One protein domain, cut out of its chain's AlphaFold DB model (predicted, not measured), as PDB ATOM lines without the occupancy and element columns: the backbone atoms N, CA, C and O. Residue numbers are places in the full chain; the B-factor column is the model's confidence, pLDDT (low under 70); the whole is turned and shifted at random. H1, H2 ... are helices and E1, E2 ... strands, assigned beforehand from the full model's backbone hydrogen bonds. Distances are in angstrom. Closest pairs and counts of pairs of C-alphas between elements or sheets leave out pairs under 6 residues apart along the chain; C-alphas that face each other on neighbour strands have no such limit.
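AT A GLANCE: This is residues 2 to 91 and 171 to 236 of the 236 residues of the protein "DUF2889 domain-containing protein" of Sphingomonas sp. CL5.1 (UniProt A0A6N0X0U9). A three-stranded sheet, E1 to E3, has two helices packed on one face: H1 over E3, and H3 over E1 and E2. H2 packs on H1 and H3 away from the sheet, while long loops with the short H5 lie beyond one end of the sheet, and the small H6 only grazes it. The printed part has 156 residues, with three named strands followed by six named helices; the sheet's order is E1, E2, E3, antiparallel throughout. The class is mixed, with under half of the residues in named elements. The whole is compact, with a radius of gyration of the C-alphas of 16.5 A and spans of 46 by 41 by 25 A.

HOW THE PARTS SIT: E1, residues 2 to 6, and E2, residues 11 to 18, form a hairpin with N 3 and O 14 at 2.9 A. E2 and E3, residues 23 to 32, form another, with N 15 and O 27 at 2.8 A; the three strands are a meander, each the antiparallel neighbour of the one before. H1, residues 38 to 48, runs along E3 at 14 degrees on the local plane, at a height over the sheet of 7.6 A; the closest C-alphas are those of Phe 30 and Gly 39, 6.0 A. H1 and H2, residues 57 to 63, only just touch, with 3 pairs of C-alphas within 8 A, the closest those of Ala 47 and His 63 at 6.0 A. H3, residues 71 to 81, is on the same face as H1, at a height of 8.2 A and slantwise to E1 at 37 degrees on the local plane; its closest C-alphas to E1 are those of Ala 80 and Ala 3, 5.9 A. H1 and H3 touch at Leu 45 and Ala 74, whose C-alphas are 7.3 A apart, at a steep tilt of 38 degrees, only just past shallow, the same way. H2 and H3 touch at Val 57 and Val 78, whose C-alphas are 6.7 A apart, at a steep tilt of 55 degrees, opposite ways. H4, residues 83 to 86, meets H3 only through their link; H5, residues 197 to 202, is apart from H1, H2 and H3. H6, residues 224 to 229, only grazes the sheet, with residues 226 to 229. In H2, H3 and H6 every O i to N i+4 pair is within hydrogen-bond range; H1 has 0 of 7, but 6 of 8 O i to N i+3 pairs, H5 has 1 of 2, and H4 is too short for such a pair.

IN THESE COORDINATES: E1 begins at C-alpha 2, (176.388, 206.627, 129.694). E2 is 23.5 A long, E3 25.7 A, H1 18.3 A and H3 15.6 A. H6 ends at C-alpha 229, (177.902, 197.065, 128.752).

THE WHOLE: The two C-alphas farthest apart are those of His 21 and Pro 178, 47.8 A. Residues 92 to 170 are not printed, and C-alphas 91 and 171 are 30.3 A apart across the cut. The link from H5 to H6 is long, with 21 residues. The mean pLDDT of the printed part is 87.5; residues 83 to 88 and 233 to 236 are under 70.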
ATOM      1  N   LEU A   2     175.110 206.429 129.005       92.06
ATOM      2  CA  LEU A   2     176.388 206.627 129.694       92.06
ATOM      3  C   LEU A   2     176.859 208.070 129.502       92.06
ATOM      4  O   LEU A   2     176.816 208.591 128.386       92.06
ATOM      5  N   ALA A   3     177.332 208.692 130.576       92.94
ATOM      6  CA  ALA A   3     177.966 210.000 130.554       92.94
ATOM      7  C   ALA A   3     179.259 209.982 131.372       92.94
ATOM      8  O   ALA A   3     179.368 209.276 132.375       92.94
ATOM      9  N   MET A   4     180.240 210.769 130.939       94.12
ATOM     10  CA  MET A   4     181.544 210.878 131.585       94.12
ATOM     11  C   MET A   4     181.959 212.339 131.691       94.12
ATOM     12  O   MET A   4     181.619 213.149 130.828       94.12
ATOM     13  N   LEU A   5     182.729 212.646 132.728       94.50
ATOM     14  CA  LEU A   5     183.413 213.919 132.894       94.50
ATOM     15  C   LEU A   5     184.848 213.643 133.332       94.50
ATOM     16  O   LEU A   5     185.070 212.839 134.237       94.50
ATOM     17  N   ASP A   6     185.802 214.317 132.696       94.38
ATOM     18  CA  ASP A   6     187.229 214.228 132.999       94.38
ATOM     19  C   ASP A   6     187.827 215.639 132.903       94.38
ATOM     20  O   ASP A   6     187.890 216.226 131.824       94.38
ATOM     21  N   ASP A   7     188.191 216.202 134.051       93.94
ATOM     22  CA  ASP A   7     188.838 217.502 134.204       93.94
ATOM     23  C   ASP A   7     190.079 217.380 135.107       93.94
ATOM     24  O   ASP A   7     190.429 216.296 135.587       93.94
ATOM     25  N   THR A   8     190.778 218.497 135.336       92.69
ATOM     26  CA  THR A   8     192.010 218.532 136.139       92.69
ATOM     27  C   THR A   8     191.861 217.915 137.527       92.69
ATOM     28  O   THR A   8     192.804 217.300 138.007       92.69
ATOM     29  N   HIS A   9     190.702 218.044 138.170       93.31
ATOM     30  CA  HIS A   9     190.465 217.647 139.561       93.31
ATOM     31  C   HIS A   9     189.460 216.491 139.704       93.31
ATOM     32  O   HIS A   9     189.343 215.895 140.777       93.31
ATOM     33  N   HIS A  10     188.706 216.174 138.655       93.81
ATOM     34  CA  HIS A  10     187.642 215.183 138.700       93.81
ATOM     35  C   HIS A  10     187.716 214.239 137.511       93.81
ATOM     36  O   HIS A  10     187.895 214.653 136.374       93.81
ATOM     37  N   ALA A  11     187.460 212.964 137.767       94.31
ATOM     38  CA  ALA A  11     187.082 212.018 136.733       94.31
ATOM     39  C   ALA A  11     185.934 211.177 137.271       94.31
ATOM     40  O   ALA A  11     186.063 210.581 138.341       94.31
ATOM     41  N   MET A  12     184.810 211.145 136.567       94.38
ATOM     42  CA  MET A  12     183.621 210.412 136.994       94.38
ATOM     43  C   MET A  12     182.818 209.911 135.803       94.38
ATOM     44  O   MET A  12     182.909 210.437 134.691       94.38
ATOM     45  N   TRP A  13     181.996 208.908 136.065       94.88
ATOM     46  CA  TRP A  13     181.047 208.369 135.106       94.88
ATOM     47  C   TRP A  13     179.687 208.161 135.766       94.88
ATOM     48  O   TRP A  13     179.575 208.022 136.986       94.88
ATOM     49  N   LEU A  14     178.659 208.155 134.927       94.50
ATOM     50  CA  LEU A  14     177.267 207.979 135.296       94.50
ATOM     51  C   LEU A  14     176.583 207.103 134.248       94.50
ATOM     52  O   LEU A  14     176.653 207.391 133.053       94.50
ATOM     53  N   VAL A  15     175.874 206.082 134.708       94.38
ATOM     54  CA  VAL A  15     174.930 205.305 133.916       94.38
ATOM     55  C   VAL A  15     173.517 205.626 134.393       94.38
ATOM     56  O   VAL A  15     173.187 205.468 135.567       94.38
ATOM     57  N   LEU A  16     172.689 206.087 133.458       93.19
ATOM     58  CA  LEU A  16     171.250 206.266 133.637       93.19
ATOM     59  C   LEU A  16     170.525 205.158 132.878       93.19
ATOM     60  O   LEU A  16     170.567 205.112 131.643       93.19
ATOM     61  N   GLU A  17     169.870 204.268 133.607       93.94
ATOM     62  CA  GLU A  17     168.971 203.262 133.048       93.94
ATOM     63  C   GLU A  17     167.598 203.892 132.810       93.94
ATOM     64  O   GLU A  17     167.164 204.758 133.575       93.94
ATOM     65  N   HIS A  18     166.921 203.490 131.736       93.25
ATOM     66  CA  HIS A  18     165.607 204.024 131.396       93.25
ATOM     67  C   HIS A  18     164.778 203.049 130.564       93.25
ATOM     68  O   HIS A  18     165.321 202.253 129.799       93.25
ATOM     69  N   ASP A  19     163.457 203.198 130.631       92.88
ATOM     70  CA  ASP A  19     162.490 202.474 129.792       92.88
ATOM     71  C   ASP A  19     162.164 203.202 128.469       92.88
ATOM     72  O   ASP A  19     161.360 202.737 127.668       92.88
ATOM     73  N   GLY A  20     162.804 204.355 128.235       89.19
ATOM     74  CA  GLY A  20     162.565 205.226 127.078       89.19
ATOM     75  C   GLY A  20     161.709 206.453 127.395       89.19
ATOM     76  O   GLY A  20     161.685 207.391 126.599       89.19
ATOM     77  N   HIS A  21     161.087 206.491 128.573       90.25
ATOM     78  CA  HIS A  21     160.295 207.616 129.066       90.25
ATOM     79  C   HIS A  21     160.770 208.106 130.435       90.25
ATOM     80  O   HIS A  21     160.842 209.313 130.658       90.25
ATOM     81  N   MET A  22     161.126 207.184 131.326       93.69
ATOM     82  CA  MET A  22     161.478 207.440 132.719       93.69
ATOM     83  C   MET A  22     162.852 206.870 133.050       93.69
ATOM     84  O   MET A  22     163.273 205.851 132.500       93.69
ATOM     85  N   VAL A  23     163.537 207.501 134.000       95.12
ATOM     86  CA  VAL A  23     164.739 206.930 134.617       95.12
ATOM     87  C   VAL A  23     164.331 205.762 135.515       95.12
ATOM     88  O   VAL A  23     163.530 205.933 136.432       95.12
ATOM     89  N   THR A  24     164.901 204.583 135.289       96.56
ATOM     90  CA  THR A  24     164.613 203.364 136.067       96.56
ATOM     91  C   THR A  24     165.729 203.010 137.043       96.56
ATOM     92  O   THR A  24     165.498 202.284 138.005       96.56
ATOM     93  N   GLY A  25     166.929 203.543 136.825       95.88
ATOM     94  CA  GLY A  25     168.101 203.231 137.626       95.88
ATOM     95  C   GLY A  25     169.211 204.247 137.413       95.88
ATOM     96  O   GLY A  25     169.301 204.894 136.367       95.88
ATOM     97  N   VAL A  26     170.050 204.402 138.434       95.19
ATOM     98  CA  VAL A  26     171.201 205.301 138.409       95.19
ATOM     99  C   VAL A  26     172.381 204.622 139.087       95.19
ATOM    100  O   VAL A  26     172.269 204.162 140.223       95.19
ATOM    101  N   SER A  27     173.522 204.595 138.406       93.81
ATOM    102  CA  SER A  27     174.798 204.173 138.981       93.81
ATOM    103  C   SER A  27     175.923 205.086 138.513       93.81
ATOM    104  O   SER A  27     175.851 205.699 137.453       93.81
ATOM    105  N   GLY A  28     176.965 205.229 139.318       94.06
ATOM    106  CA  GLY A  28     178.074 206.114 139.000       94.06
ATOM    107  C   GLY A  28     179.218 205.931 139.974       94.06
ATOM    108  O   GLY A  28     179.050 205.339 141.041       94.06
ATOM    109  N   ALA A  29     180.381 206.450 139.613       93.81
ATOM    110  CA  ALA A  29     181.522 206.502 140.513       93.81
ATOM    111  C   ALA A  29     182.486 207.619 140.114       93.81
ATOM    112  O   ALA A  29     182.474 208.116 138.984       93.81
ATOM    113  N   PHE A  30     183.358 207.966 141.056       93.81
ATOM    114  CA  PHE A  30     184.507 208.825 140.822       93.81
ATOM    115  C   PHE A  30     185.747 207.956 140.635       93.81
ATOM    116  O   PHE A  30     186.081 207.146 141.497       93.81
ATOM    117  N   THR A  31     186.445 208.154 139.526       93.19
ATOM    118  CA  THR A  31     187.790 207.619 139.302       93.19
ATOM    119  C   THR A  31     188.850 208.550 139.888       93.19
ATOM    120  O   THR A  31     189.866 208.081 140.387       93.19
ATOM    121  N   ARG A  32     188.604 209.868 139.861       93.44
ATOM    122  CA  ARG A  32     189.384 210.884 140.581       93.44
ATOM    123  C   ARG A  32     188.433 211.871 141.244       93.44
ATOM    124  O   ARG A  32     187.438 212.280 140.642       93.44
ATOM    125  N   GLN A  33     188.728 212.235 142.485       93.38
ATOM    126  CA  GLN A  33     187.899 213.119 143.298       93.38
ATOM    127  C   GLN A  33     188.780 213.985 144.198       93.38
ATOM    128  O   GLN A  33     189.752 213.464 144.731       93.38
ATOM    129  N   PRO A  34     188.432 215.260 144.439       92.88
ATOM    130  CA  PRO A  34     189.260 216.170 145.233       92.88
ATOM    131  C   PRO A  34     189.088 216.018 146.750       92.88
ATOM    132  O   PRO A  34     189.854 216.594 147.518       92.88
ATOM    133  N   ALA A  35     188.070 215.285 147.204       93.69
ATOM    134  CA  ALA A  35     187.758 215.136 148.619       93.69
ATOM    135  C   ALA A  35     187.312 213.715 148.954       93.69
ATOM    136  O   ALA A  35     186.630 213.062 148.161       93.69
ATOM    137  N   THR A  36     187.649 213.272 150.164       94.69
ATOM    138  CA  THR A  36     187.397 211.904 150.635       94.69
ATOM    139  C   THR A  36     185.923 211.457 150.608       94.69
ATOM    140  O   THR A  36     185.691 210.300 150.260       94.69
ATOM    141  N   PRO A  37     184.903 212.305 150.871       94.00
ATOM    142  CA  PRO A  37     183.506 211.863 150.845       94.00
ATOM    143  C   PRO A  37     182.871 211.846 149.453       94.00
ATOM    144  O   PRO A  37     181.747 211.373 149.329       94.00
ATOM    145  N   CYS A  38     183.526 212.380 148.413       92.94
ATOM    146  CA  CYS A  38     182.883 212.620 147.115       92.94
ATOM    147  C   CYS A  38     182.176 211.378 146.541       92.94
ATOM    148  O   CYS A  38     181.089 211.516 145.987       92.94
ATOM    149  N   GLY A  39     182.723 210.175 146.747       90.75
ATOM    150  CA  GLY A  39     182.113 208.910 146.331       90.75
ATOM    151  C   GLY A  39     180.684 208.688 146.847       90.75
ATOM    152  O   GLY A  39     179.867 208.117 146.130       90.75
ATOM    153  N   GLY A  40     180.344 209.202 148.034       91.19
ATOM    154  CA  GLY A  40     178.994 209.107 148.602       91.19
ATOM    155  C   GLY A  40     177.952 209.977 147.891       91.19
ATOM    156  O   GLY A  40     176.756 209.727 148.005       91.19
ATOM    157  N   ALA A  41     178.377 210.963 147.095       92.06
ATOM    158  CA  ALA A  41     177.463 211.851 146.378       92.06
ATOM    159  C   ALA A  41     176.658 211.148 145.268       92.06
ATOM    160  O   ALA A  41     175.713 211.731 144.739       92.06
ATOM    161  N   VAL A  42     177.027 209.916 144.899       91.69
ATOM    162  CA  VAL A  42     176.284 209.101 143.925       91.69
ATOM    163  C   VAL A  42     174.900 208.730 144.462       91.69
ATOM    164  O   VAL A  42     173.944 208.681 143.690       91.69
ATOM    165  N   ASP A  43     174.759 208.533 145.777       92.00
ATOM    166  CA  ASP A  43     173.483 208.148 146.388       92.00
ATOM    167  C   ASP A  43     172.398 209.218 146.192       92.00
ATOM    168  O   ASP A  43     171.238 208.873 145.955       92.00
ATOM    169  N   GLY A  44     172.776 210.503 146.211       90.69
ATOM    170  CA  GLY A  44     171.864 211.625 145.970       90.69
ATOM    171  C   GLY A  44     171.211 211.587 144.584       90.69
ATOM    172  O   GLY A  44     170.066 212.011 144.425       90.69
ATOM    173  N   LEU A  45     171.870 210.980 143.590       93.06
ATOM    174  CA  LEU A  45     171.306 210.845 142.248       93.06
ATOM    175  C   LEU A  45     170.129 209.868 142.168       93.06
ATOM    176  O   LEU A  45     169.387 209.913 141.186       93.06
ATOM    177  N   ARG A  46     169.912 209.004 143.173       92.81
ATOM    178  CA  ARG A  46     168.731 208.123 143.203       92.81
ATOM    179  C   ARG A  46     167.421 208.912 143.185       92.81
ATOM    180  O   ARG A  46     166.415 208.373 142.737       92.81
ATOM    181  N   ALA A  47     167.445 210.188 143.579       93.75
ATOM    182  CA  ALA A  47     166.315 211.107 143.450       93.75
ATOM    183  C   ALA A  47     165.836 211.307 141.997       93.75
ATOM    184  O   ALA A  47     164.742 211.824 141.781       93.75
ATOM    185  N   LEU A  48     166.633 210.903 141.000       94.31
ATOM    186  CA  LEU A  48     166.242 210.929 139.592       94.31
ATOM    187  C   LEU A  48     165.412 209.714 139.167       94.31
ATOM    188  O   LEU A  48     164.757 209.787 138.133       94.31
ATOM    189  N   VAL A  49     165.420 208.607 139.916       95.62
ATOM    190  CA  VAL A  49     164.623 207.420 139.568       95.62
ATOM    191  C   VAL A  49     163.135 207.777 139.601       95.62
ATOM    192  O   VAL A  49     162.638 208.347 140.570       95.62
ATOM    193  N   GLY A  50     162.424 207.449 138.523       95.75
ATOM    194  CA  GLY A  50     161.029 207.826 138.302       95.75
ATOM    195  C   GLY A  50     160.834 209.214 137.683       95.75
ATOM    196  O   GLY A  50     159.694 209.589 137.412       95.75
ATOM    197  N   MET A  51     161.902 209.979 137.431       95.06
ATOM    198  CA  MET A  51     161.791 211.243 136.702       95.06
ATOM    199  C   MET A  51     161.665 211.018 135.189       95.06
ATOM    200  O   MET A  51     162.349 210.141 134.647       95.06
ATOM    201  N   PRO A  52     160.860 211.842 134.486       93.00
ATOM    202  CA  PRO A  52     160.815 211.839 133.029       93.00
ATOM    203  C   PRO A  52     162.175 212.182 132.422       93.00
ATOM    204  O   PRO A  52     162.864 213.091 132.891       93.00
ATOM    205  N   LEU A  53     162.545 211.504 131.337       90.12
ATOM    206  CA  LEU A  53     163.762 211.820 130.585       90.12
ATOM    207  C   LEU A  53     163.721 213.233 129.987       90.12
ATOM    208  O   LEU A  53     164.755 213.875 129.860       90.12
ATOM    209  N   ASP A  54     162.537 213.744 129.651       88.19
ATOM    210  CA  ASP A  54     162.335 215.095 129.124       88.19
ATOM    211  C   ASP A  54     162.006 216.136 130.210       88.19
ATOM    212  O   ASP A  54     161.593 217.256 129.892       88.19
ATOM    213  N   ALA A  55     162.225 215.798 131.487       89.94
ATOM    214  CA  ALA A  55     161.985 216.704 132.600       89.94
ATOM    215  C   ALA A  55     162.735 218.033 132.430       89.94
ATOM    216  O   ALA A  55     163.899 218.102 132.014       89.94
ATOM    217  N   ALA A  56     162.073 219.126 132.813       87.75
ATOM    218  CA  ALA A  56     162.684 220.440 132.752       87.75
ATOM    219  C   ALA A  56     163.891 220.514 133.701       87.75
ATOM    220  O   ALA A  56     163.839 220.095 134.854       87.75
ATOM    221  N   VAL A  57     164.977 221.152 133.253       85.38
ATOM    222  CA  VAL A  57     166.222 221.297 134.039       85.38
ATOM    223  C   VAL A  57     165.988 221.883 135.430       85.38
ATOM    224  O   VAL A  57     166.686 221.527 136.375       85.38
ATOM    225  N   ASN A  58     165.041 222.814 135.563       86.31
ATOM    226  CA  ASN A  58     164.732 223.406 136.861       86.31
ATOM    227  C   ASN A  58     164.101 222.385 137.812       86.31
ATOM    228  O   ASN A  58     164.378 222.442 139.005       86.31
ATOM    229  N   ASP A  59     163.310 221.447 137.296       88.88
ATOM    230  CA  ASP A  59     162.721 220.379 138.099       88.88
ATOM    231  C   ASP A  59     163.787 219.358 138.485       88.88
ATOM    232  O   ASP A  59     163.904 219.045 139.667       88.88
ATOM    233  N   LEU A  60     164.665 218.961 137.559       89.69
ATOM    234  CA  LEU A  60     165.824 218.117 137.882       89.69
ATOM    235  C   LEU A  60     166.683 218.733 138.996       89.69
ATOM    236  O   LEU A  60     167.007 218.077 139.980       89.69
ATOM    237  N   ARG A  61     167.002 220.031 138.896       88.44
ATOM    238  CA  ARG A  61     167.806 220.733 139.910       88.44
ATOM    239  C   ARG A  61     167.113 220.856 141.267       88.44
ATOM    240  O   ARG A  61     167.808 220.913 142.275       88.44
ATOM    241  N   ARG A  62     165.778 220.895 141.320       89.62
ATOM    242  CA  ARG A  62     165.030 220.871 142.591       89.62
ATOM    243  C   ARG A  62     165.138 219.520 143.300       89.62
ATOM    244  O   ARG A  62     165.134 219.503 144.523       89.62
ATOM    245  N   HIS A  63     165.269 218.430 142.545       90.31
ATOM    246  CA  HIS A  63     165.448 217.074 143.077       90.31
ATOM    247  C   HIS A  63     166.910 216.742 143.409       90.31
ATOM    248  O   HIS A  63     167.180 215.721 144.029       90.31
ATOM    249  N   LEU A  64     167.855 217.608 143.027       90.88
ATOM    250  CA  LEU A  64     169.287 217.444 143.275       90.88
ATOM    251  C   LEU A  64     169.828 218.599 144.137       90.88
ATOM    252  O   LEU A  64     170.572 219.451 143.636       90.88
ATOM    253  N   PRO A  65     169.459 218.681 145.430       86.81
ATOM    254  CA  PRO A  65     169.932 219.748 146.302       86.81
ATOM    255  C   PRO A  65     171.456 219.691 146.474       86.81
ATOM    256  O   PRO A  65     172.042 218.619 146.646       86.81
ATOM    257  N   PHE A  66     172.106 220.861 146.471       83.62
ATOM    258  CA  PHE A  66     173.572 220.979 146.520       83.62
ATOM    259  C   PHE A  66     174.212 220.307 147.739       83.62
ATOM    260  O   PHE A  66     175.313 219.777 147.632       83.62
ATOM    261  N   ALA A  67     173.539 220.316 148.891       84.25
ATOM    262  CA  ALA A  67     174.077 219.736 150.120       84.25
ATOM    263  C   ALA A  67     174.189 218.202 150.065       84.25
ATOM    264  O   ALA A  67     175.007 217.622 150.773       84.25
ATOM    265  N   GLU A  68     173.391 217.557 149.213       85.75
ATOM    266  CA  GLU A  68     173.318 216.095 149.087       85.75
ATOM    267  C   GLU A  68     173.978 215.594 147.798       85.75
ATOM    268  O   GLU A  68     174.112 214.392 147.593       85.75
ATOM    269  N   ASN A  69     174.419 216.506 146.929       89.38
ATOM    270  CA  ASN A  69     174.931 216.167 145.612       89.38
ATOM    271  C   ASN A  69     176.275 216.838 145.338       89.38
ATOM    272  O   ASN A  69     176.536 217.989 145.697       89.38
ATOM    273  N   CYS A  70     177.154 216.123 144.643       91.25
ATOM    274  CA  CYS A  70     178.317 216.752 144.044       91.25
ATOM    275  C   CYS A  70     177.829 217.605 142.875       91.25
ATOM    276  O   CYS A  70     177.183 217.098 141.961       91.25
ATOM    277  N   THR A  71     178.167 218.892 142.880       89.62
ATOM    278  CA  THR A  71     177.744 219.835 141.840       89.62
ATOM    279  C   THR A  71     178.141 219.372 140.433       89.62
ATOM    280  O   THR A  71     177.356 219.519 139.502       89.62
ATOM    281  N   HIS A  72     179.319 218.757 140.278       91.56
ATOM    282  CA  HIS A  72     179.784 218.211 138.997       91.56
ATOM    283  C   HIS A  72     178.964 216.997 138.553       91.56
ATOM    284  O   HIS A  72     178.579 216.910 137.391       91.56
ATOM    285  N   LEU A  73     178.645 216.095 139.482       92.38
ATOM    286  CA  LEU A  73     177.879 214.890 139.186       92.38
ATOM    287  C   LEU A  73     176.402 215.211 138.887       92.38
ATOM    288  O   LEU A  73     175.817 214.636 137.973       92.38
ATOM    289  N   ALA A  74     175.820 216.177 139.603       92.31
ATOM    290  CA  ALA A  74     174.477 216.686 139.334       92.31
ATOM    291  C   ALA A  74     174.390 217.421 137.986       92.31
ATOM    292  O   ALA A  74     173.404 217.294 137.267       92.31
ATOM    293  N   ASP A  75     175.415 218.191 137.614       91.56
ATOM    294  CA  ASP A  75     175.455 218.799 136.284       91.56
ATOM    295  C   ASP A  75     175.608 217.733 135.190       91.56
ATOM    296  O   ASP A  75     174.907 217.808 134.180       91.56
ATOM    297  N   LEU A  76     176.445 216.711 135.412       93.25
ATOM    298  CA  LEU A  76     176.617 215.591 134.484       93.25
ATOM    299  C   LEU A  76     175.306 214.822 134.267       93.25
ATOM    300  O   LEU A  76     174.977 214.506 133.124       93.25
ATOM    301  N   SER A  77     174.529 214.561 135.324       92.38
ATOM    302  CA  SER A  77     173.236 213.873 135.207       92.38
ATOM    303  C   SER A  77     172.204 214.695 134.443       92.38
ATOM    304  O   SER A  77     171.550 214.173 133.540       92.38
ATOM    305  N   VAL A  78     172.122 216.004 134.706       90.19
ATOM    306  CA  VAL A  78     171.270 216.923 133.938       90.19
ATOM    307  C   VAL A  78     171.674 216.940 132.462       90.19
ATOM    308  O   VAL A  78     170.809 216.916 131.586       90.19
ATOM    309  N   SER A  79     172.974 216.972 132.162       88.25
ATOM    310  CA  SER A  79     173.474 216.927 130.785       88.25
ATOM    311  C   SER A  79     173.191 215.592 130.093       88.25
ATOM    312  O   SER A  79     172.887 215.594 128.901       88.25
ATOM    313  N   ALA A  80     173.241 214.479 130.826       89.06
ATOM    314  CA  ALA A  80     172.939 213.148 130.310       89.06
ATOM    315  C   ALA A  80     171.446 212.960 129.986       89.06
ATOM    316  O   ALA A  80     171.121 212.348 128.973       89.06
ATOM    317  N   MET A  81     170.544 213.507 130.810       86.81
ATOM    318  CA  MET A  81     169.089 213.389 130.613       86.81
ATOM    319  C   MET A  81     168.544 214.275 129.494       86.81
ATOM    320  O   MET A  81     167.491 213.988 128.931       86.81
ATOM    321  N   ARG A  82     169.235 215.369 129.160       78.31
ATOM    322  CA  ARG A  82     168.785 216.307 128.126       78.31
ATOM    323  C   ARG A  82     168.582 215.629 126.761       78.31
ATOM    324  O   ARG A  82     169.019 214.496 126.574       78.31
ATOM    325  N   PRO A  83     167.969 216.310 125.763       63.94
ATOM    326  CA  PRO A  83     167.524 215.710 124.493       63.94
ATOM    327  C   PRO A  83     168.599 215.023 123.628       63.94
ATOM    328  O   PRO A  83     168.304 214.597 122.515       63.94
ATOM    329  N   VAL A  84     169.824 214.857 124.128       53.81
ATOM    330  CA  VAL A  84     170.770 213.817 123.710       53.81
ATOM    331  C   VAL A  84     170.115 212.433 123.638       53.81
ATOM    332  O   VAL A  84     170.492 211.672 122.759       53.81
ATOM    333  N   HIS A  85     169.071 212.125 124.422       52.94
ATOM    334  CA  HIS A  85     168.315 210.870 124.245       52.94
ATOM    335  C   HIS A  85     167.676 210.719 122.846       52.94
ATOM    336  O   HIS A  85     167.305 209.618 122.445       52.94
ATOM    337  N   ARG A  86     167.497 211.828 122.113       58.06
ATOM    338  CA  ARG A  86     167.011 211.849 120.722       58.06
ATOM    339  C   ARG A  86     168.148 211.833 119.703       58.06
ATOM    340  O   ARG A  86     167.884 211.789 118.505       58.06
ATOM    341  N   ARG A  87     169.399 211.941 120.153       64.19
ATOM    342  CA  ARG A  87     170.581 211.943 119.294       64.19
ATOM    343  C   ARG A  87     171.075 210.514 119.140       64.19
ATOM    344  O   ARG A  87     171.207 209.777 120.109       64.19
ATOM    345  N   THR A  88     171.363 210.132 117.907       64.88
ATOM    346  CA  THR A  88     172.040 208.875 117.610       64.88
ATOM    347  C   THR A  88     173.547 209.059 117.821       64.88
ATOM    348  O   THR A  88     174.150 209.987 117.283       64.88
ATOM    349  N   GLY A  89     174.157 208.181 118.621       77.94
ATOM    350  CA  GLY A  89     175.606 208.140 118.845       77.94
ATOM    351  C   GLY A  89     176.133 208.994 120.008       77.94
ATOM    352  O   GLY A  89     175.395 209.664 120.729       77.94
ATOM    353  N   SER A  90     177.454 208.944 120.203       83.88
ATOM    354  CA  SER A  90     178.154 209.662 121.271       83.88
ATOM    355  C   SER A  90     178.275 211.159 120.978       83.88
ATOM    356  O   SER A  90     178.597 211.559 119.859       83.88
ATOM    357  N   THR A  91     178.096 211.997 122.001       88.12
ATOM    358  CA  THR A  91     178.430 213.428 121.945       88.12
ATOM    359  C   THR A  91     179.604 213.707 122.879       88.12
ATOM    360  O   THR A  91     179.527 213.385 124.060       88.12
ATOM    361  N   PRO A 171     195.335 227.653 140.588       86.69
ATOM    362  CA  PRO A 171     196.414 228.377 141.263       86.69
ATOM    363  C   PRO A 171     196.742 227.855 142.669       86.69
ATOM    364  O   PRO A 171     197.700 228.328 143.279       86.69
ATOM    365  N   TYR A 172     195.924 226.963 143.229       84.56
ATOM    366  CA  TYR A 172     196.111 226.469 144.588       84.56
ATOM    367  C   TYR A 172     196.980 225.215 144.589       84.56
ATOM    368  O   TYR A 172     196.840 224.345 143.733       84.56
ATOM    369  N   HIS A 173     197.831 225.090 145.609       82.06
ATOM    370  CA  HIS A 173     198.479 223.819 145.910       82.06
ATOM    371  C   HIS A 173     197.420 222.848 146.439       82.06
ATOM    372  O   HIS A 173     197.047 222.861 147.614       82.06
ATOM    373  N   VAL A 174     196.880 222.070 145.513       81.69
ATOM    374  CA  VAL A 174     195.961 220.968 145.765       81.69
ATOM    375  C   VAL A 174     196.764 219.701 146.051       81.69
ATOM    376  O   VAL A 174     197.904 219.594 145.615       81.69
ATOM    377  N   ASP A 175     196.173 218.765 146.793       85.56
ATOM    378  CA  ASP A 175     196.814 217.492 147.160       85.56
ATOM    379  C   ASP A 175     198.134 217.594 147.975       85.56
ATOM    380  O   ASP A 175     199.177 217.057 147.598       85.56
ATOM    381  N   PRO A 176     198.139 218.309 149.115       88.69
ATOM    382  CA  PRO A 176     199.297 218.327 149.998       88.69
ATOM    383  C   PRO A 176     199.427 217.028 150.810       88.69
ATOM    384  O   PRO A 176     198.446 216.346 151.120       88.69
ATOM    385  N   SER A 177     200.653 216.749 151.257       87.69
ATOM    386  CA  SER A 177     200.952 215.718 152.256       87.69
ATOM    387  C   SER A 177     201.540 216.375 153.517       87.69
ATOM    388  O   SER A 177     202.610 216.985 153.425       87.69
ATOM    389  N   PRO A 178     200.874 216.300 154.690       90.69
ATOM    390  CA  PRO A 178     199.627 215.576 154.959       90.69
ATOM    391  C   PRO A 178     198.375 216.258 154.358       90.69
ATOM    392  O   PRO A 178     198.389 217.475 154.152       90.69
ATOM    393  N   PRO A 179     197.275 215.507 154.138       91.88
ATOM    394  CA  PRO A 179     196.021 216.068 153.641       91.88
ATOM    395  C   PRO A 179     195.443 217.154 154.552       91.88
ATOM    396  O   PRO A 179     195.419 217.013 155.778       91.88
ATOM    397  N   ILE A 180     194.907 218.212 153.944       91.44
ATOM    398  CA  ILE A 180     194.258 219.317 154.661       91.44
ATOM    399  C   ILE A 180     192.786 218.962 154.943       91.44
ATOM    400  O   ILE A 180     192.078 218.527 154.025       91.44
ATOM    401  N   PRO A 181     192.290 219.144 156.183       93.31
ATOM    402  CA  PRO A 181     190.865 219.067 156.492       93.31
ATOM    403  C   PRO A 181     190.054 220.044 155.649       93.31
ATOM    404  O   PRO A 181     190.422 221.210 155.528       93.31
ATOM    405  N   LEU A 182     188.909 219.610 155.109       90.94
ATOM    406  CA  LEU A 182     188.152 220.474 154.207       90.94
ATOM    407  C   LEU A 182     187.756 221.792 154.868       90.94
ATOM    408  O   LEU A 182     187.858 222.833 154.230       90.94
ATOM    409  N   ARG A 183     187.391 221.741 156.154       90.31
ATOM    410  CA  ARG A 183     187.014 222.902 156.972       90.31
ATOM    411  C   ARG A 183     188.038 224.038 157.011       90.31
ATOM    412  O   ARG A 183     187.674 225.166 157.331       90.31
ATOM    413  N   ASP A 184     189.289 223.738 156.678       89.88
ATOM    414  CA  ASP A 184     190.380 224.706 156.661       89.88
ATOM    415  C   ASP A 184     190.498 225.408 155.286       89.88
ATOM    416  O   ASP A 184     191.147 226.450 155.175       89.88
ATOM    417  N   TYR A 185     189.809 224.918 154.243       81.88
ATOM    418  CA  TYR A 185     189.614 225.642 152.983       81.88
ATOM    419  C   TYR A 185     188.510 226.699 153.145       81.88
ATOM    420  O   TYR A 185     187.317 226.426 153.020       81.88
ATOM    421  N   GLY A 186     188.898 227.944 153.425       78.31
ATOM    422  CA  GLY A 186     187.948 229.040 153.634       78.31
ATOM    423  C   GLY A 186     187.054 229.354 152.421       78.31
ATOM    424  O   GLY A 186     187.483 229.298 151.269       78.31
ATOM    425  N   GLY A 187     185.808 229.764 152.688       80.06
ATOM    426  CA  GLY A 187     184.933 230.420 151.702       80.06
ATOM    427  C   GLY A 187     184.189 229.507 150.721       80.06
ATOM    428  O   GLY A 187     183.602 230.010 149.762       80.06
ATOM    429  N   ILE A 188     184.199 228.190 150.944       82.00
ATOM    430  CA  ILE A 188     183.522 227.199 150.088       82.00
ATOM    431  C   ILE A 188     182.590 226.252 150.857       82.00
ATOM    432  O   ILE A 188     182.114 225.265 150.300       82.00
ATOM    433  N   GLU A 189     182.279 226.567 152.116       87.69
ATOM    434  CA  GLU A 189     181.246 225.866 152.886       87.69
ATOM    435  C   GLU A 189     179.899 225.895 152.140       87.69
ATOM    436  O   GLU A 189     179.492 226.912 151.575       87.69
ATOM    437  N   GLY A 190     179.220 224.750 152.100       86.25
ATOM    438  CA  GLY A 190     177.951 224.569 151.397       86.25
ATOM    439  C   GLY A 190     178.061 224.472 149.871       86.25
ATOM    440  O   GLY A 190     177.034 224.398 149.199       86.25
ATOM    441  N   ALA A 191     179.269 224.466 149.294       84.81
ATOM    442  CA  ALA A 191     179.434 224.472 147.836       84.81
ATOM    443  C   ALA A 191     179.001 223.161 147.145       84.81
ATOM    444  O   ALA A 191     178.654 223.188 145.960       84.81
ATOM    445  N   CYS A 192     179.057 222.023 147.850       90.44
ATOM    446  CA  CYS A 192     178.571 220.711 147.394       90.44
ATOM    447  C   CYS A 192     178.483 219.697 148.555       90.44
ATOM    448  O   CYS A 192     178.804 220.041 149.697       90.44
ATOM    449  N   PHE A 193     178.136 218.441 148.249       93.44
ATOM    450  CA  PHE A 193     178.110 217.300 149.179       93.44
ATOM    451  C   PHE A 193     179.277 217.244 150.181       93.44
ATOM    452  O   PHE A 193     179.056 217.153 151.388       93.44
ATOM    453  N   SER A 194     180.524 217.326 149.706       92.44
ATOM    454  CA  SER A 194     181.715 217.214 150.567       92.44
ATOM    455  C   SER A 194     181.926 218.443 151.454       92.44
ATOM    456  O   SER A 194     182.471 218.331 152.546       92.44
ATOM    457  N   TYR A 195     181.450 219.604 151.005       90.94
ATOM    458  CA  TYR A 195     181.542 220.880 151.713       90.94
ATOM    459  C   TYR A 195     180.310 221.173 152.581       90.94
ATOM    460  O   TYR A 195     180.149 222.293 153.056       90.94
ATOM    461  N   SER A 196     179.434 220.186 152.796       91.88
ATOM    462  CA  SER A 196     178.172 220.357 153.522       91.88
ATOM    463  C   SER A 196     178.049 219.411 154.719       91.88
ATOM    464  O   SER A 196     178.616 218.317 154.745       91.88
ATOM    465  N   GLY A 197     177.264 219.825 155.716       88.94
ATOM    466  CA  GLY A 197     176.796 218.960 156.801       88.94
ATOM    467  C   GLY A 197     177.907 218.252 157.585       88.94
ATOM    468  O   GLY A 197     178.884 218.870 158.011       88.94
ATOM    469  N   ALA A 198     177.726 216.950 157.822       89.56
ATOM    470  CA  ALA A 198     178.696 216.121 158.537       89.56
ATOM    471  C   ALA A 198     179.991 215.917 157.736       89.56
ATOM    472  O   ALA A 198     181.068 215.955 158.330       89.56
ATOM    473  N   ASN A 199     179.891 215.788 156.405       92.12
ATOM    474  CA  ASN A 199     181.043 215.595 155.523       92.12
ATOM    475  C   ASN A 199     182.066 216.715 155.707       92.12
ATOM    476  O   ASN A 199     183.228 216.439 155.977       92.12
ATOM    477  N   TRP A 200     181.620 217.972 155.672       90.25
ATOM    478  CA  TRP A 200     182.479 219.146 155.856       90.25
ATOM    479  C   TRP A 200     183.361 219.083 157.111       90.25
ATOM    480  O   TRP A 200     184.512 219.513 157.101       90.25
ATOM    481  N   ARG A 201     182.826 218.526 158.203       87.62
ATOM    482  CA  ARG A 201     183.493 218.506 159.512       87.62
ATOM    483  C   ARG A 201     184.601 217.464 159.607       87.62
ATOM    484  O   ARG A 201     185.518 217.657 160.406       87.62
ATOM    485  N   THR A 202     184.489 216.370 158.855       89.38
ATOM    486  CA  THR A 202     185.377 215.198 158.957       89.38
ATOM    487  C   THR A 202     186.192 214.936 157.696       89.38
ATOM    488  O   THR A 202     187.124 214.140 157.734       89.38
ATOM    489  N   ALA A 203     185.838 215.563 156.577       92.81
ATOM    490  CA  ALA A 203     186.488 215.355 155.297       92.81
ATOM    491  C   ALA A 203     187.879 215.984 155.235       92.81
ATOM    492  O   ALA A 203     188.172 216.989 155.884       92.81
ATOM    493  N   THR A 204     188.698 215.428 154.353       94.06
ATOM    494  CA  THR A 204     190.002 215.961 153.964       94.06
ATOM    495  C   THR A 204     190.069 216.061 152.446       94.06
ATOM    496  O   THR A 204     189.269 215.435 151.734       94.06
ATOM    497  N   GLY A 205     191.051 216.809 151.948       92.94
ATOM    498  CA  GLY A 205     191.501 216.653 150.569       92.94
ATOM    499  C   GLY A 205     191.877 215.193 150.292       92.94
ATOM    500  O   GLY A 205     192.382 214.495 151.177       92.94
ATOM    501  N   ALA A 206     191.557 214.718 149.094       92.94
ATOM    502  CA  ALA A 206     192.044 213.435 148.597       92.94
ATOM    503  C   ALA A 206     193.461 213.587 148.020       92.94
ATOM    504  O   ALA A 206     193.917 214.714 147.823       92.94
ATOM    505  N   GLN A 207     194.105 212.453 147.731       91.75
ATOM    506  CA  GLN A 207     195.415 212.408 147.083       91.75
ATOM    507  C   GLN A 207     195.366 211.810 145.677       91.75
ATOM    508  O   GLN A 207     194.405 211.122 145.327       91.75
ATOM    509  N   ASP A 208     196.382 212.122 144.879       91.25
ATOM    510  CA  ASP A 208     196.656 211.659 143.518       91.25
ATOM    511  C   ASP A 208     195.487 211.868 142.535       91.25
ATOM    512  O   ASP A 208     195.255 211.087 141.609       91.25
ATOM    513  N   PHE A 209     194.705 212.933 142.734       92.31
ATOM    514  CA  PHE A 209     193.497 213.197 141.943       92.31
ATOM    515  C   PHE A 209     193.709 214.198 140.799       92.31
ATOM    516  O   PHE A 209     192.853 214.313 139.912       92.31
ATOM    517  N   VAL A 210     194.832 214.918 140.817       92.94
ATOM    518  CA  VAL A 210     195.154 215.956 139.839       92.94
ATOM    519  C   VAL A 210     195.682 215.327 138.557       92.94
ATOM    520  O   VAL A 210     196.546 214.453 138.584       92.94
ATOM    521  N   ARG A 211     195.187 215.796 137.412       91.75
ATOM    522  CA  ARG A 211     195.679 215.396 136.095       91.75
ATOM    523  C   ARG A 211     195.977 216.606 135.224       91.75
ATOM    524  O   ARG A 211     195.136 217.488 135.065       91.75
ATOM    525  N   ASP A 212     197.155 216.598 134.615       89.12
ATOM    526  CA  ASP A 212     197.560 217.586 133.621       89.12
ATOM    527  C   ASP A 212     197.093 217.168 132.214       89.12
ATOM    528  O   ASP A 212     197.287 216.026 131.788       89.12
ATOM    529  N   PHE A 213     196.470 218.106 131.501       88.94
ATOM    530  CA  PHE A 213     195.953 217.942 130.138       88.94
ATOM    531  C   PHE A 213     196.726 218.772 129.102       88.94
ATOM    532  O   PHE A 213     196.314 218.840 127.944       88.94
ATOM    533  N   THR A 214     197.853 219.383 129.481       84.94
ATOM    534  CA  THR A 214     198.671 220.257 128.619       84.94
ATOM    535  C   THR A 214     199.054 219.593 127.293       84.94
ATOM    536  O   THR A 214     199.058 220.242 126.251       84.94
ATOM    537  N   ASN A 215     199.314 218.282 127.309       85.38
ATOM    538  CA  ASN A 215     199.721 217.511 126.127       85.38
ATOM    539  C   ASN A 215     198.555 216.801 125.412       85.38
ATOM    540  O   ASN A 215     198.785 215.940 124.564       85.38
ATOM    541  N   GLY A 216     197.309 217.152 125.741       81.06
ATOM    542  CA  GLY A 216     196.106 216.622 125.109       81.06
ATOM    543  C   GLY A 216     195.219 215.795 126.038       81.06
ATOM    544  O   GLY A 216     195.592 215.400 127.144       81.06
ATOM    545  N   VAL A 217     194.002 215.527 125.560       81.38
ATOM    546  CA  VAL A 217     192.966 214.812 126.309       81.38
ATOM    547  C   VAL A 217     192.946 213.348 125.890       81.38
ATOM    548  O   VAL A 217     192.618 213.010 124.756       81.38
ATOM    549  N   THR A 218     193.260 212.456 126.828       80.31
ATOM    550  CA  THR A 218     192.945 211.028 126.689       80.31
ATOM    551  C   THR A 218     191.828 210.699 127.668       80.31
ATOM    552  O   THR A 218     192.061 210.855 128.869       80.31
ATOM    553  N   PRO A 219     190.645 210.250 127.217       75.38
ATOM    554  CA  PRO A 219     189.552 209.938 128.130       75.38
ATOM    555  C   PRO A 219     189.974 208.928 129.198       75.38
ATOM    556  O   PRO A 219     190.620 207.926 128.876       75.38
ATOM    557  N   GLN A 220     189.614 209.190 130.455       83.44
ATOM    558  CA  GLN A 220     189.783 208.230 131.543       83.44
ATOM    559  C   GLN A 220     189.182 206.867 131.162       83.44
ATOM    560  O   GLN A 220     188.074 206.789 130.627       83.44
ATOM    561  N   LYS A 221     189.901 205.778 131.464       85.25
ATOM    562  CA  LYS A 221     189.380 204.419 131.269       85.25
ATOM    563  C   LYS A 221     188.198 204.165 132.205       85.25
ATOM    564  O   LYS A 221     188.270 204.466 133.399       85.25
ATOM    565  N   LEU A 222     187.136 203.585 131.656       88.06
ATOM    566  CA  LEU A 222     185.995 203.096 132.424       88.06
ATOM    567  C   LEU A 222     186.315 201.748 133.080       88.06
ATOM    568  O   LEU A 222     187.174 201.011 132.584       88.06
ATOM    569  N   PRO A 223     185.607 201.385 134.164       88.19
ATOM    570  CA  PRO A 223     185.601 200.009 134.646       88.19
ATOM    571  C   PRO A 223     185.157 199.050 133.533       88.19
ATOM    572  O   PRO A 223     184.226 199.373 132.796       88.19
ATOM    573  N   ALA A 224     185.774 197.864 133.453       87.81
ATOM    574  CA  ALA A 224     185.499 196.882 132.396       87.81
ATOM    575  C   ALA A 224     183.997 196.591 132.247       87.81
ATOM    576  O   ALA A 224     183.452 196.765 131.169       87.81
ATOM    577  N   HIS A 225     183.295 196.326 133.356       87.88
ATOM    578  CA  HIS A 225     181.852 196.058 133.327       87.88
ATOM    579  C   HIS A 225     181.008 197.196 132.725       87.88
ATOM    580  O   HIS A 225     179.954 196.930 132.158       87.88
ATOM    581  N   VAL A 226     181.448 198.457 132.842       90.38
ATOM    582  CA  VAL A 226     180.769 199.601 132.214       90.38
ATOM    583  C   VAL A 226     181.154 199.693 130.742       90.38
ATOM    584  O   VAL A 226     180.286 199.896 129.905       90.38
ATOM    585  N   ALA A 227     182.437 199.541 130.408       88.12
ATOM    586  CA  ALA A 227     182.892 199.572 129.018       88.12
ATOM    587  C   ALA A 227     182.221 198.469 128.179       88.12
ATOM    588  O   ALA A 227     181.688 198.759 127.110       88.12
ATOM    589  N   ASP A 228     182.171 197.249 128.718       87.62
ATOM    590  CA  ASP A 228     181.575 196.072 128.088       87.62
ATOM    591  C   ASP A 228     180.068 196.263 127.862       87.62
ATOM    592  O   ASP A 228     179.563 195.982 126.778       87.62
ATOM    593  N   ALA A 229     179.345 196.813 128.848       85.56
ATOM    594  CA  ALA A 229     177.902 197.065 128.752       85.56
ATOM    595  C   ALA A 229     177.518 198.099 127.676       85.56
ATOM    596  O   ALA A 229     176.361 198.155 127.263       85.56
ATOM    597  N   PHE A 230     178.472 198.927 127.245       84.50
ATOM    598  CA  PHE A 230     178.280 199.940 126.208       84.50
ATOM    599  C   PHE A 230     179.075 199.642 124.930       84.50
ATOM    600  O   PHE A 230     179.180 200.524 124.078       84.50
ATOM    601  N   GLU A 231     179.627 198.426 124.802       81.38
ATOM    602  CA  GLU A 231     180.425 197.974 123.652       81.38
ATOM    603  C   GLU A 231     181.529 198.977 123.264       81.38
ATOM    604  O   GLU A 231     181.851 199.181 122.094       81.38
ATOM    605  N   LEU A 232     182.103 199.654 124.263       75.44
ATOM    606  CA  LEU A 232     183.165 200.620 124.031       75.44
ATOM    607  C   LEU A 232     184.455 199.852 123.765       75.44
ATOM    608  O   LEU A 232     184.956 199.164 124.655       75.44
ATOM    609  N   GLU A 233     185.001 199.976 122.551       53.53
ATOM    610  CA  GLU A 233     186.260 199.314 122.210       53.53
ATOM    611  C   GLU A 233     187.349 199.651 123.244       53.53
ATOM    612  O   GLU A 233     187.500 200.821 123.636       53.53
ATOM    613  N   PRO A 234     188.143 198.660 123.689       48.06
ATOM    614  CA  PRO A 234     189.296 198.936 124.522       48.06
ATOM    615  C   PRO A 234     190.250 199.819 123.719       48.06
ATOM    616  O   PRO A 234     190.836 199.380 122.733       48.06
ATOM    617  N   LYS A 235     190.400 201.084 124.129       47.25
ATOM    618  CA  LYS A 235     191.422 201.965 123.557       47.25
ATOM    619  C   LYS A 235     192.791 201.343 123.843       47.25
ATOM    620  O   LYS A 235     193.206 201.311 125.008       47.25
ATOM    621  N   ILE A 236     193.397 200.799 122.784       33.41
ATOM    622  CA  ILE A 236     194.749 200.225 122.732       33.41
ATOM    623  C   ILE A 236     195.762 201.294 123.137       33.41
ATOM    624  O   ILE A 236     195.649 202.429 122.620       33.41
TER     625      ILE A 236